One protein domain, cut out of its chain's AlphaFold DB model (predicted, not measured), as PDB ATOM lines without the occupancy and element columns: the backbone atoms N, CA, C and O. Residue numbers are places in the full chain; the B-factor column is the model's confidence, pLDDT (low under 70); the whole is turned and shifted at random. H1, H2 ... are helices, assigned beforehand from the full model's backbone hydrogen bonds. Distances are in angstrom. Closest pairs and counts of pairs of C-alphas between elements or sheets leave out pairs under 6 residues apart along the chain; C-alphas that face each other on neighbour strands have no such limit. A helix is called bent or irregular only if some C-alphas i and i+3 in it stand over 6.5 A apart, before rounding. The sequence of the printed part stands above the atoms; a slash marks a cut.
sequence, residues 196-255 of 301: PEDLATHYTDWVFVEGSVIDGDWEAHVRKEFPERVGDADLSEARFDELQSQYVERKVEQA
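Overview. This is residues 196 to 255 of the 301 residues of the protein "Thioredoxin reductase" of Haloarcula sp. K1 (UniProt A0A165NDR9). Two helices, H2 and H3, cross each other to make the core, and the short helix H1 packs on the last residues of H2, 229 to 230. From H1 a long stretch with no named element, residues 202 to 217, runs along much of the domain's length in a wide loop and then turns back to where H2 begins. The printed part has 60 residues, with three named helices in the order H1, H2, H3 and no named strand; the class is all helix, with 35 residues in the helices. The whole is compact, with a radius of gyration of the C-alphas of 11.9 A, yet elongated in outline, spanning 35 by 21 by 15 A.

Along the chain. Find C-alpha 197 at (-19.129, -136.784, 78.887); there H1 begins, and it runs through residues 197 to 201, 6.2 A from first to last C-alpha. Go on to C-alpha 218 at (-1.311, -153.184, 81.629), where H2, residues 218 to 230, begins and covers 18.5 A. H2 is irregular, but only just: C-alphas 224 and 227 are 6.9 A apart. H3, residues 237 to 253, is the longest helix at 24.5 A and ends at C-alpha 253, (-1.000, -147.835, 70.723).

Arrangement. Look first at H1 and H2, which touch; their closest C-alphas, those of Leu 199 and Val 230, are 5.1 A apart, and H2 touches H1 with residues 229 to 230 alone. H2 and H3 touch, with the C-alphas of Val 222 and Val 248 the closest, at 6.2 A. They run opposite ways at a steep tilt of 52 degrees. H1 and H3 are apart. In H1 and H3 every O i to N i+4 pair is within hydrogen-bond range; in H2, 7 of 9 are.

Size, cuts and confidence. The C-alphas farthest apart, those of Gly 211 and Asp 234, are 34.9 A from each other. The printed part has no cut. The link from H1 to H2, with 16 residues, is long, and that from H2 to H3, with 6, is short. The mean pLDDT of the printed part is 89.1; look for values under 70 at residues 213 to 214 and residue 216.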
ATOM      1  N   PRO A 196     -19.567-140.740  75.998       95.38
ATOM      2  CA  PRO A 196     -20.043-140.172  77.260       95.38
ATOM      3  C   PRO A 196     -19.183-138.998  77.741       95.38
ATOM      4  O   PRO A 196     -17.973-139.009  77.520       95.38
ATOM      5  N   GLU A 197     -19.780-138.037  78.454       91.88
ATOM      6  CA  GLU A 197     -19.129-136.784  78.887       91.88
ATOM      7  C   GLU A 197     -17.775-137.002  79.586       91.88
ATOM      8  O   GLU A 197     -16.752-136.441  79.177       91.88
ATOM      9  N   ASP A 198     -17.735-137.869  80.601       93.38
ATOM     10  CA  ASP A 198     -16.511-138.133  81.369       93.38
ATOM     11  C   ASP A 198     -15.424-138.783  80.500       93.38
ATOM     12  O   ASP A 198     -14.234-138.469  80.612       93.38
ATOM     13  N   LEU A 199     -15.829-139.625  79.544       93.81
ATOM     14  CA  LEU A 199     -14.900-140.273  78.627       93.81
ATOM     15  C   LEU A 199     -14.402-139.301  77.548       93.81
ATOM     16  O   LEU A 199     -13.218-139.338  77.196       93.81
ATOM     17  N   ALA A 200     -15.280-138.436  77.028       93.81
ATOM     18  CA  ALA A 200     -14.984-137.433  76.005       93.81
ATOM     19  C   ALA A 200     -13.978-136.389  76.509       93.81
ATOM     20  O   ALA A 200     -13.025-136.048  75.802       93.81
ATOM     21  N   THR A 201     -14.121-135.961  77.764       91.75
ATOM     22  CA  THR A 201     -13.227-134.986  78.409       91.75
ATOM     23  C   THR A 201     -11.920-135.592  78.927       91.75
ATOM     24  O   THR A 201     -10.958-134.875  79.212       91.75
ATOM     25  N   HIS A 202     -11.828-136.922  79.002       88.00
ATOM     26  CA  HIS A 202     -10.601-137.615  79.368       88.00
ATOM     27  C   HIS A 202      -9.741-137.935  78.134       88.00
ATOM     28  O   HIS A 202      -9.683-139.077  77.664       88.00
ATOM     29  N   TYR A 203      -9.091-136.916  77.562       90.12
ATOM     30  CA  TYR A 203      -8.172-137.065  76.427       90.12
ATOM     31  C   TYR A 203      -6.703-136.924  76.847       90.12
ATOM     32  O   TYR A 203      -6.312-135.967  77.509       90.12
ATOM     33  N   THR A 204      -5.880-137.889  76.440       89.38
ATOM     34  CA  THR A 204      -4.417-137.859  76.576       89.38
ATOM     35  C   THR A 204      -3.804-138.603  75.398       89.38
ATOM     36  O   THR A 204      -4.293-139.669  75.033       89.38
ATOM     37  N   ASP A 205      -2.712-138.085  74.850       90.69
ATOM     38  CA  ASP A 205      -1.986-138.637  73.697       90.69
ATOM     39  C   ASP A 205      -0.501-138.886  74.017       90.69
ATOM     40  O   ASP A 205       0.379-138.840  73.149       90.69
ATOM     41  N   TRP A 206      -0.226-139.127  75.299       89.75
ATOM     42  CA  TRP A 206       1.110-139.377  75.819       89.75
ATOM     43  C   TRP A 206       1.683-140.638  75.186       89.75
ATOM     44  O   TRP A 206       0.981-141.626  74.994       89.75
ATOM     45  N   VAL A 207       2.978-140.600  74.888       90.56
ATOM     46  CA  VAL A 207       3.697-141.730  74.305       90.56
ATOM     47  C   VAL A 207       4.588-142.345  75.375       90.56
ATOM     48  O   VAL A 207       5.485-141.681  75.899       90.56
ATOM     49  N   PHE A 208       4.355-143.615  75.677       90.19
ATOM     50  CA  PHE A 208       5.104-144.393  76.660       90.19
ATOM     51  C   PHE A 208       6.068-145.351  75.971       90.19
ATOM     52  O   PHE A 208       5.922-145.664  74.794       90.19
ATOM     53  N   VAL A 209       7.059-145.842  76.710       88.19
ATOM     54  CA  VAL A 209       7.931-146.915  76.224       88.19
ATOM     55  C   VAL A 209       7.416-148.238  76.773       88.19
ATOM     56  O   VAL A 209       7.043-148.329  77.943       88.19
ATOM     57  N   GLU A 210       7.411-149.274  75.943       85.31
ATOM     58  CA  GLU A 210       7.126-150.639  76.395       85.31
ATOM     59  C   GLU A 210       7.988-151.000  77.619       85.31
ATOM     60  O   GLU A 210       9.204-150.784  77.631       85.31
ATOM     61  N   GLY A 211       7.352-151.530  78.666       77.06
ATOM     62  CA  GLY A 211       8.008-151.910  79.915       77.06
ATOM     63  C   GLY A 211       8.293-150.773  80.905       77.06
ATOM     64  O   GLY A 211       8.798-151.065  81.985       77.06
ATOM     65  N   SER A 212       7.993-149.499  80.599       74.00
ATOM     66  CA  SER A 212       8.127-148.404  81.584       74.00
ATOM     67  C   SER A 212       6.878-148.215  82.448       74.00
ATOM     68  O   SER A 212       6.976-147.953  83.641       74.00
ATOM     69  N   VAL A 213       5.712-148.297  81.809       67.06
ATOM     70  CA  VAL A 213       4.375-148.129  82.413       67.06
ATOM     71  C   VAL A 213       3.453-149.247  81.928       67.06
ATOM     72  O   VAL A 213       2.640-149.761  82.682       67.06
ATOM     73  N   ILE A 214       3.641-149.651  80.670       67.06
ATOM     74  CA  ILE A 214       2.902-150.714  80.001       67.06
ATOM     75  C   ILE A 214       3.679-152.019  80.190       67.06
ATOM     76  O   ILE A 214       4.645-152.276  79.466       67.06
ATOM     77  N   ASP A 215       3.320-152.790  81.216       71.06
ATOM     78  CA  ASP A 215       3.865-154.118  81.508       71.06
ATOM     79  C   ASP A 215       2.860-155.241  81.170       71.06
ATOM     80  O   ASP A 215       1.834-155.007  80.530       71.06
ATOM     81  N   GLY A 216       3.172-156.482  81.557       67.38
ATOM     82  CA  GLY A 216       2.366-157.660  81.220       67.38
ATOM     83  C   GLY A 216       0.931-157.663  81.766       67.38
ATOM     84  O   GLY A 216       0.146-158.487  81.306       67.38
ATOM     85  N   ASP A 217       0.582-156.770  82.701       77.81
ATOM     86  CA  ASP A 217      -0.769-156.640  83.273       77.81
ATOM     87  C   ASP A 217      -1.450-155.310  82.880       77.81
ATOM     88  O   ASP A 217      -2.547-154.991  83.343       77.81
ATOM     89  N   TRP A 218      -0.826-154.518  81.995       79.62
ATOM     90  CA  TRP A 218      -1.311-153.184  81.629       79.62
ATOM     91  C   TRP A 218      -2.711-153.190  81.021       79.62
ATOM     92  O   TRP A 218      -3.547-152.375  81.398       79.62
ATOM     93  N   GLU A 219      -3.006-154.119  80.110       85.75
ATOM     94  CA  GLU A 219      -4.344-154.210  79.517       85.75
ATOM     95  C   GLU A 219      -5.414-154.468  80.589       85.75
ATOM     96  O   GLU A 219      -6.456-153.810  80.601       85.75
ATOM     97  N   ALA A 220      -5.155-155.391  81.518       86.50
ATOM     98  CA  ALA A 220      -6.086-155.690  82.599       86.50
ATOM     99  C   ALA A 220      -6.258-154.487  83.539       86.50
ATOM    100  O   ALA A 220      -7.377-154.195  83.968       86.50
ATOM    101  N   HIS A 221      -5.176-153.754  83.811       86.94
ATOM    102  CA  HIS A 221      -5.218-152.509  84.569       86.94
ATOM    103  C   HIS A 221      -6.082-151.443  83.876       86.94
ATOM    104  O   HIS A 221      -7.006-150.914  84.492       86.94
ATOM    105  N   VAL A 222      -5.866-151.196  82.583       87.69
ATOM    106  CA  VAL A 222      -6.640-150.233  81.779       87.69
ATOM    107  C   VAL A 222      -8.123-150.611  81.740       87.69
ATOM    108  O   VAL A 222      -8.984-149.753  81.934       87.69
ATOM    109  N   ARG A 223      -8.443-151.900  81.554       91.62
ATOM    110  CA  ARG A 223      -9.827-152.401  81.613       91.62
ATOM    111  C   ARG A 223     -10.466-152.162  82.977       91.62
ATOM    112  O   ARG A 223     -11.643-151.816  83.040       91.62
ATOM    113  N   LYS A 224      -9.703-152.326  84.059       90.94
ATOM    114  CA  LYS A 224     -10.172-152.100  85.431       90.94
ATOM    115  C   LYS A 224     -10.439-150.622  85.728       90.94
ATOM    116  O   LYS A 224     -11.369-150.341  86.475       90.94
ATOM    117  N   GLU A 225      -9.662-149.702  85.158       90.69
ATOM    118  CA  GLU A 225      -9.891-148.256  85.303       90.69
ATOM    119  C   GLU A 225     -11.022-147.731  84.410       90.69
ATOM    120  O   GLU A 225     -11.622-146.705  84.718       90.69
ATOM    121  N   PHE A 226     -11.326-148.410  83.301       93.81
ATOM    122  CA  PHE A 226     -12.294-147.933  82.312       93.81
ATOM    123  C   PHE A 226     -13.677-147.538  82.879       93.81
ATOM    124  O   PHE A 226     -14.162-146.477  82.483       93.81
ATOM    125  N   PRO A 227     -14.303-148.279  83.822       94.06
ATOM    126  CA  PRO A 227     -15.555-147.844  84.448       94.06
ATOM    127  C   PRO A 227     -15.479-146.439  85.066       94.06
ATOM    128  O   PRO A 227     -16.405-145.653  84.906       94.06
ATOM    129  N   GLU A 228     -14.359-146.082  85.704       92.25
ATOM    130  CA  GLU A 228     -14.160-144.745  86.290       92.25
ATOM    131  C   GLU A 228     -14.039-143.655  85.216       92.25
ATOM    132  O   GLU A 228     -14.329-142.493  85.481       92.25
ATOM    133  N   ARG A 229     -13.612-144.015  83.998       91.81
ATOM    134  CA  ARG A 229     -13.513-143.090  82.855       91.81
ATOM    135  C   ARG A 229     -14.860-142.826  82.195       91.81
ATOM    136  O   ARG A 229     -15.028-141.778  81.590       91.81
ATOM    137  N   VAL A 230     -15.776-143.791  82.255       92.62
ATOM    138  CA  VAL A 230     -17.139-143.664  81.719       92.62
ATOM    139  C   VAL A 230     -18.050-142.911  82.689       92.62
ATOM    140  O   VAL A 230     -18.995-142.259  82.245       92.62
ATOM    141  N   GLY A 231     -17.755-142.987  83.991       92.12
ATOM    142  CA  GLY A 231     -18.521-142.315  85.033       92.12
ATOM    143  C   GLY A 231     -19.927-142.891  85.182       92.12
ATOM    144  O   GLY A 231     -20.121-144.104  85.105       92.12
ATOM    145  N   ASP A 232     -20.912-142.015  85.378       92.69
ATOM    146  CA  ASP A 232     -22.311-142.388  85.646       92.69
ATOM    147  C   ASP A 232     -23.156-142.594  84.369       92.69
ATOM    148  O   ASP A 232     -24.389-142.587  84.418       92.69
ATOM    149  N   ALA A 233     -22.523-142.745  83.202       93.06
ATOM    150  CA  ALA A 233     -23.235-142.873  81.934       93.06
ATOM    151  C   ALA A 233     -24.051-144.176  81.841       93.06
ATOM    152  O   ALA A 233     -23.530-145.274  82.038       93.06
ATOM    153  N   ASP A 234     -25.328-144.055  81.464       93.88
ATOM    154  CA  ASP A 234     -26.223-145.196  81.245       93.88
ATOM    155  C   ASP A 234     -25.970-145.815  79.862       93.88
ATOM    156  O   ASP A 234     -26.446-145.324  78.834       93.88
ATOM    157  N   LEU A 235     -25.158-146.872  79.829       94.94
ATOM    158  CA  LEU A 235     -24.770-147.582  78.613       94.94
ATOM    159  C   LEU A 235     -25.338-149.001  78.596       94.94
ATOM    160  O   LEU A 235     -25.356-149.703  79.606       94.94
ATOM    161  N   SER A 236     -25.721-149.469  77.406       96.81
ATOM    162  CA  SER A 236     -25.954-150.899  77.204       96.81
ATOM    163  C   SER A 236     -24.647-151.679  77.378       96.81
ATOM    164  O   SER A 236     -23.569-151.166  77.076       96.81
ATOM    165  N   GLU A 237     -24.742-152.942  77.796       96.75
ATOM    166  CA  GLU A 237     -23.581-153.833  77.956       96.75
ATOM    167  C   GLU A 237     -22.731-153.891  76.674       96.75
ATOM    168  O   GLU A 237     -21.519-153.707  76.714       96.75
ATOM    169  N   ALA A 238     -23.382-153.994  75.509       97.50
ATOM    170  CA  ALA A 238     -22.702-154.001  74.216       97.50
ATOM    171  C   ALA A 238     -21.930-152.699  73.924       97.50
ATOM    172  O   ALA A 238     -20.817-152.756  73.404       97.50
ATOM    173  N   ARG A 239     -22.498-151.528  74.254       96.44
ATOM    174  CA  ARG A 239     -21.824-150.234  74.045       96.44
ATOM    175  C   ARG A 239     -20.677-150.038  75.032       96.44
ATOM    176  O   ARG A 239     -19.649-149.479  74.663       96.44
ATOM    177  N   PHE A 240     -20.840-150.499  76.270       96.50
ATOM    178  CA  PHE A 240     -19.777-150.464  77.268       96.50
ATOM    179  C   PHE A 240     -18.564-151.292  76.819       96.50
ATOM    180  O   PHE A 240     -17.446-150.780  76.814       96.50
ATOM    181  N   ASP A 241     -18.787-152.532  76.377       96.06
ATOM    182  CA  ASP A 241     -17.725-153.435  75.914       96.06
ATOM    183  C   ASP A 241     -17.010-152.909  74.660       96.06
ATOM    184  O   ASP A 241     -15.782-153.012  74.540       96.06
ATOM    185  N   GLU A 242     -17.770-152.315  73.735       96.25
ATOM    186  CA  GLU A 242     -17.232-151.647  72.549       96.25
ATOM    187  C   GLU A 242     -16.283-150.506  72.945       96.25
ATOM    188  O   GLU A 242     -15.115-150.503  72.545       96.25
ATOM    189  N   LEU A 243     -16.755-149.566  73.771       95.56
ATOM    190  CA  LEU A 243     -15.961-148.413  74.196       95.56
ATOM    191  C   LEU A 243     -14.749-148.826  75.041       95.56
ATOM    192  O   LEU A 243     -13.676-148.240  74.889       95.56
ATOM    193  N   GLN A 244     -14.884-149.849  75.894       95.25
ATOM    194  CA  GLN A 244     -13.760-150.372  76.672       95.25
ATOM    195  C   GLN A 244     -12.676-150.923  75.749       95.25
ATOM    196  O   GLN A 244     -11.493-150.651  75.954       95.25
ATOM    197  N   SER A 245     -13.068-151.685  74.727       94.00
ATOM    198  CA  SER A 245     -12.128-152.283  73.778       94.00
ATOM    199  C   SER A 245     -11.381-151.210  72.985       94.00
ATOM    200  O   SER A 245     -10.155-151.258  72.918       94.00
ATOM    201  N   GLN A 246     -12.091-150.189  72.490       92.88
ATOM    202  CA  GLN A 246     -11.483-149.042  71.802       92.88
ATOM    203  C   GLN A 246     -10.530-148.254  72.717       92.88
ATOM    204  O   GLN A 246      -9.448-147.838  72.300       92.88
ATOM    205  N   TYR A 247     -10.909-148.048  73.982       91.88
ATOM    206  CA  TYR A 247     -10.066-147.350  74.954       91.88
ATOM    207  C   TYR A 247      -8.774-148.120  75.249       91.88
ATOM    208  O   TYR A 247      -7.693-147.529  75.279       91.88
ATOM    209  N   VAL A 248      -8.878-149.437  75.440       90.12
ATOM    210  CA  VAL A 248      -7.730-150.327  75.651       90.12
ATOM    211  C   VAL A 248      -6.796-150.307  74.448       90.12
ATOM    212  O   VAL A 248      -5.599-150.097  74.631       90.12
ATOM    213  N   GLU A 249      -7.330-150.472  73.238       90.12
ATOM    214  CA  GLU A 249      -6.548-150.447  71.998       90.12
ATOM    215  C   GLU A 249      -5.750-149.144  71.881       90.12
ATOM    216  O   GLU A 249      -4.521-149.178  71.797       90.12
ATOM    217  N   ARG A 250      -6.411-147.994  72.055       88.38
ATOM    218  CA  ARG A 250      -5.753-146.681  72.059       88.38
ATOM    219  C   ARG A 250      -4.644-146.580  73.113       88.38
ATOM    220  O   ARG A 250      -3.597-145.986  72.863       88.38
ATOM    221  N   LYS A 251      -4.853-147.127  74.315       87.62
ATOM    222  CA  LYS A 251      -3.837-147.125  75.384       87.62
ATOM    223  C   LYS A 251      -2.651-148.032  75.079       87.62
ATOM    224  O   LYS A 251      -1.545-147.727  75.522       87.62
ATOM    225  N   VAL A 252      -2.854-149.109  74.330       84.94
ATOM    226  CA  VAL A 252      -1.771-149.975  73.854       84.94
ATOM    227  C   VAL A 252      -0.984-149.285  72.736       84.94
ATOM    228  O   VAL A 252       0.242-149.298  72.775       84.94
ATOM    229  N   GLU A 253      -1.649-148.597  71.807       87.25
ATOM    230  CA  GLU A 253      -1.000-147.835  70.723       87.25
ATOM    231  C   GLU A 253      -0.133-146.665  71.221       87.25
ATOM    232  O   GLU A 253       0.789-146.217  70.535       87.25
ATOM    233  N   GLN A 254      -0.386-146.182  72.440       88.81
ATOM    234  CA  GLN A 254       0.466-145.199  73.113       88.81
ATOM    235  C   GLN A 254       1.836-145.767  73.518       88.81
ATOM    236  O   GLN A 254       2.755-144.990  73.789       88.81
ATOM    237  N   ALA A 255       2.005-147.093  73.546       88.56
ATOM    238  CA  ALA A 255       3.289-147.740  73.775       88.56
ATOM    239  C   ALA A 255       4.122-147.766  72.489       88.56
ATOM    240  O   ALA A 255       3.677-148.236  71.444       88.56
TER     241      ALA A 255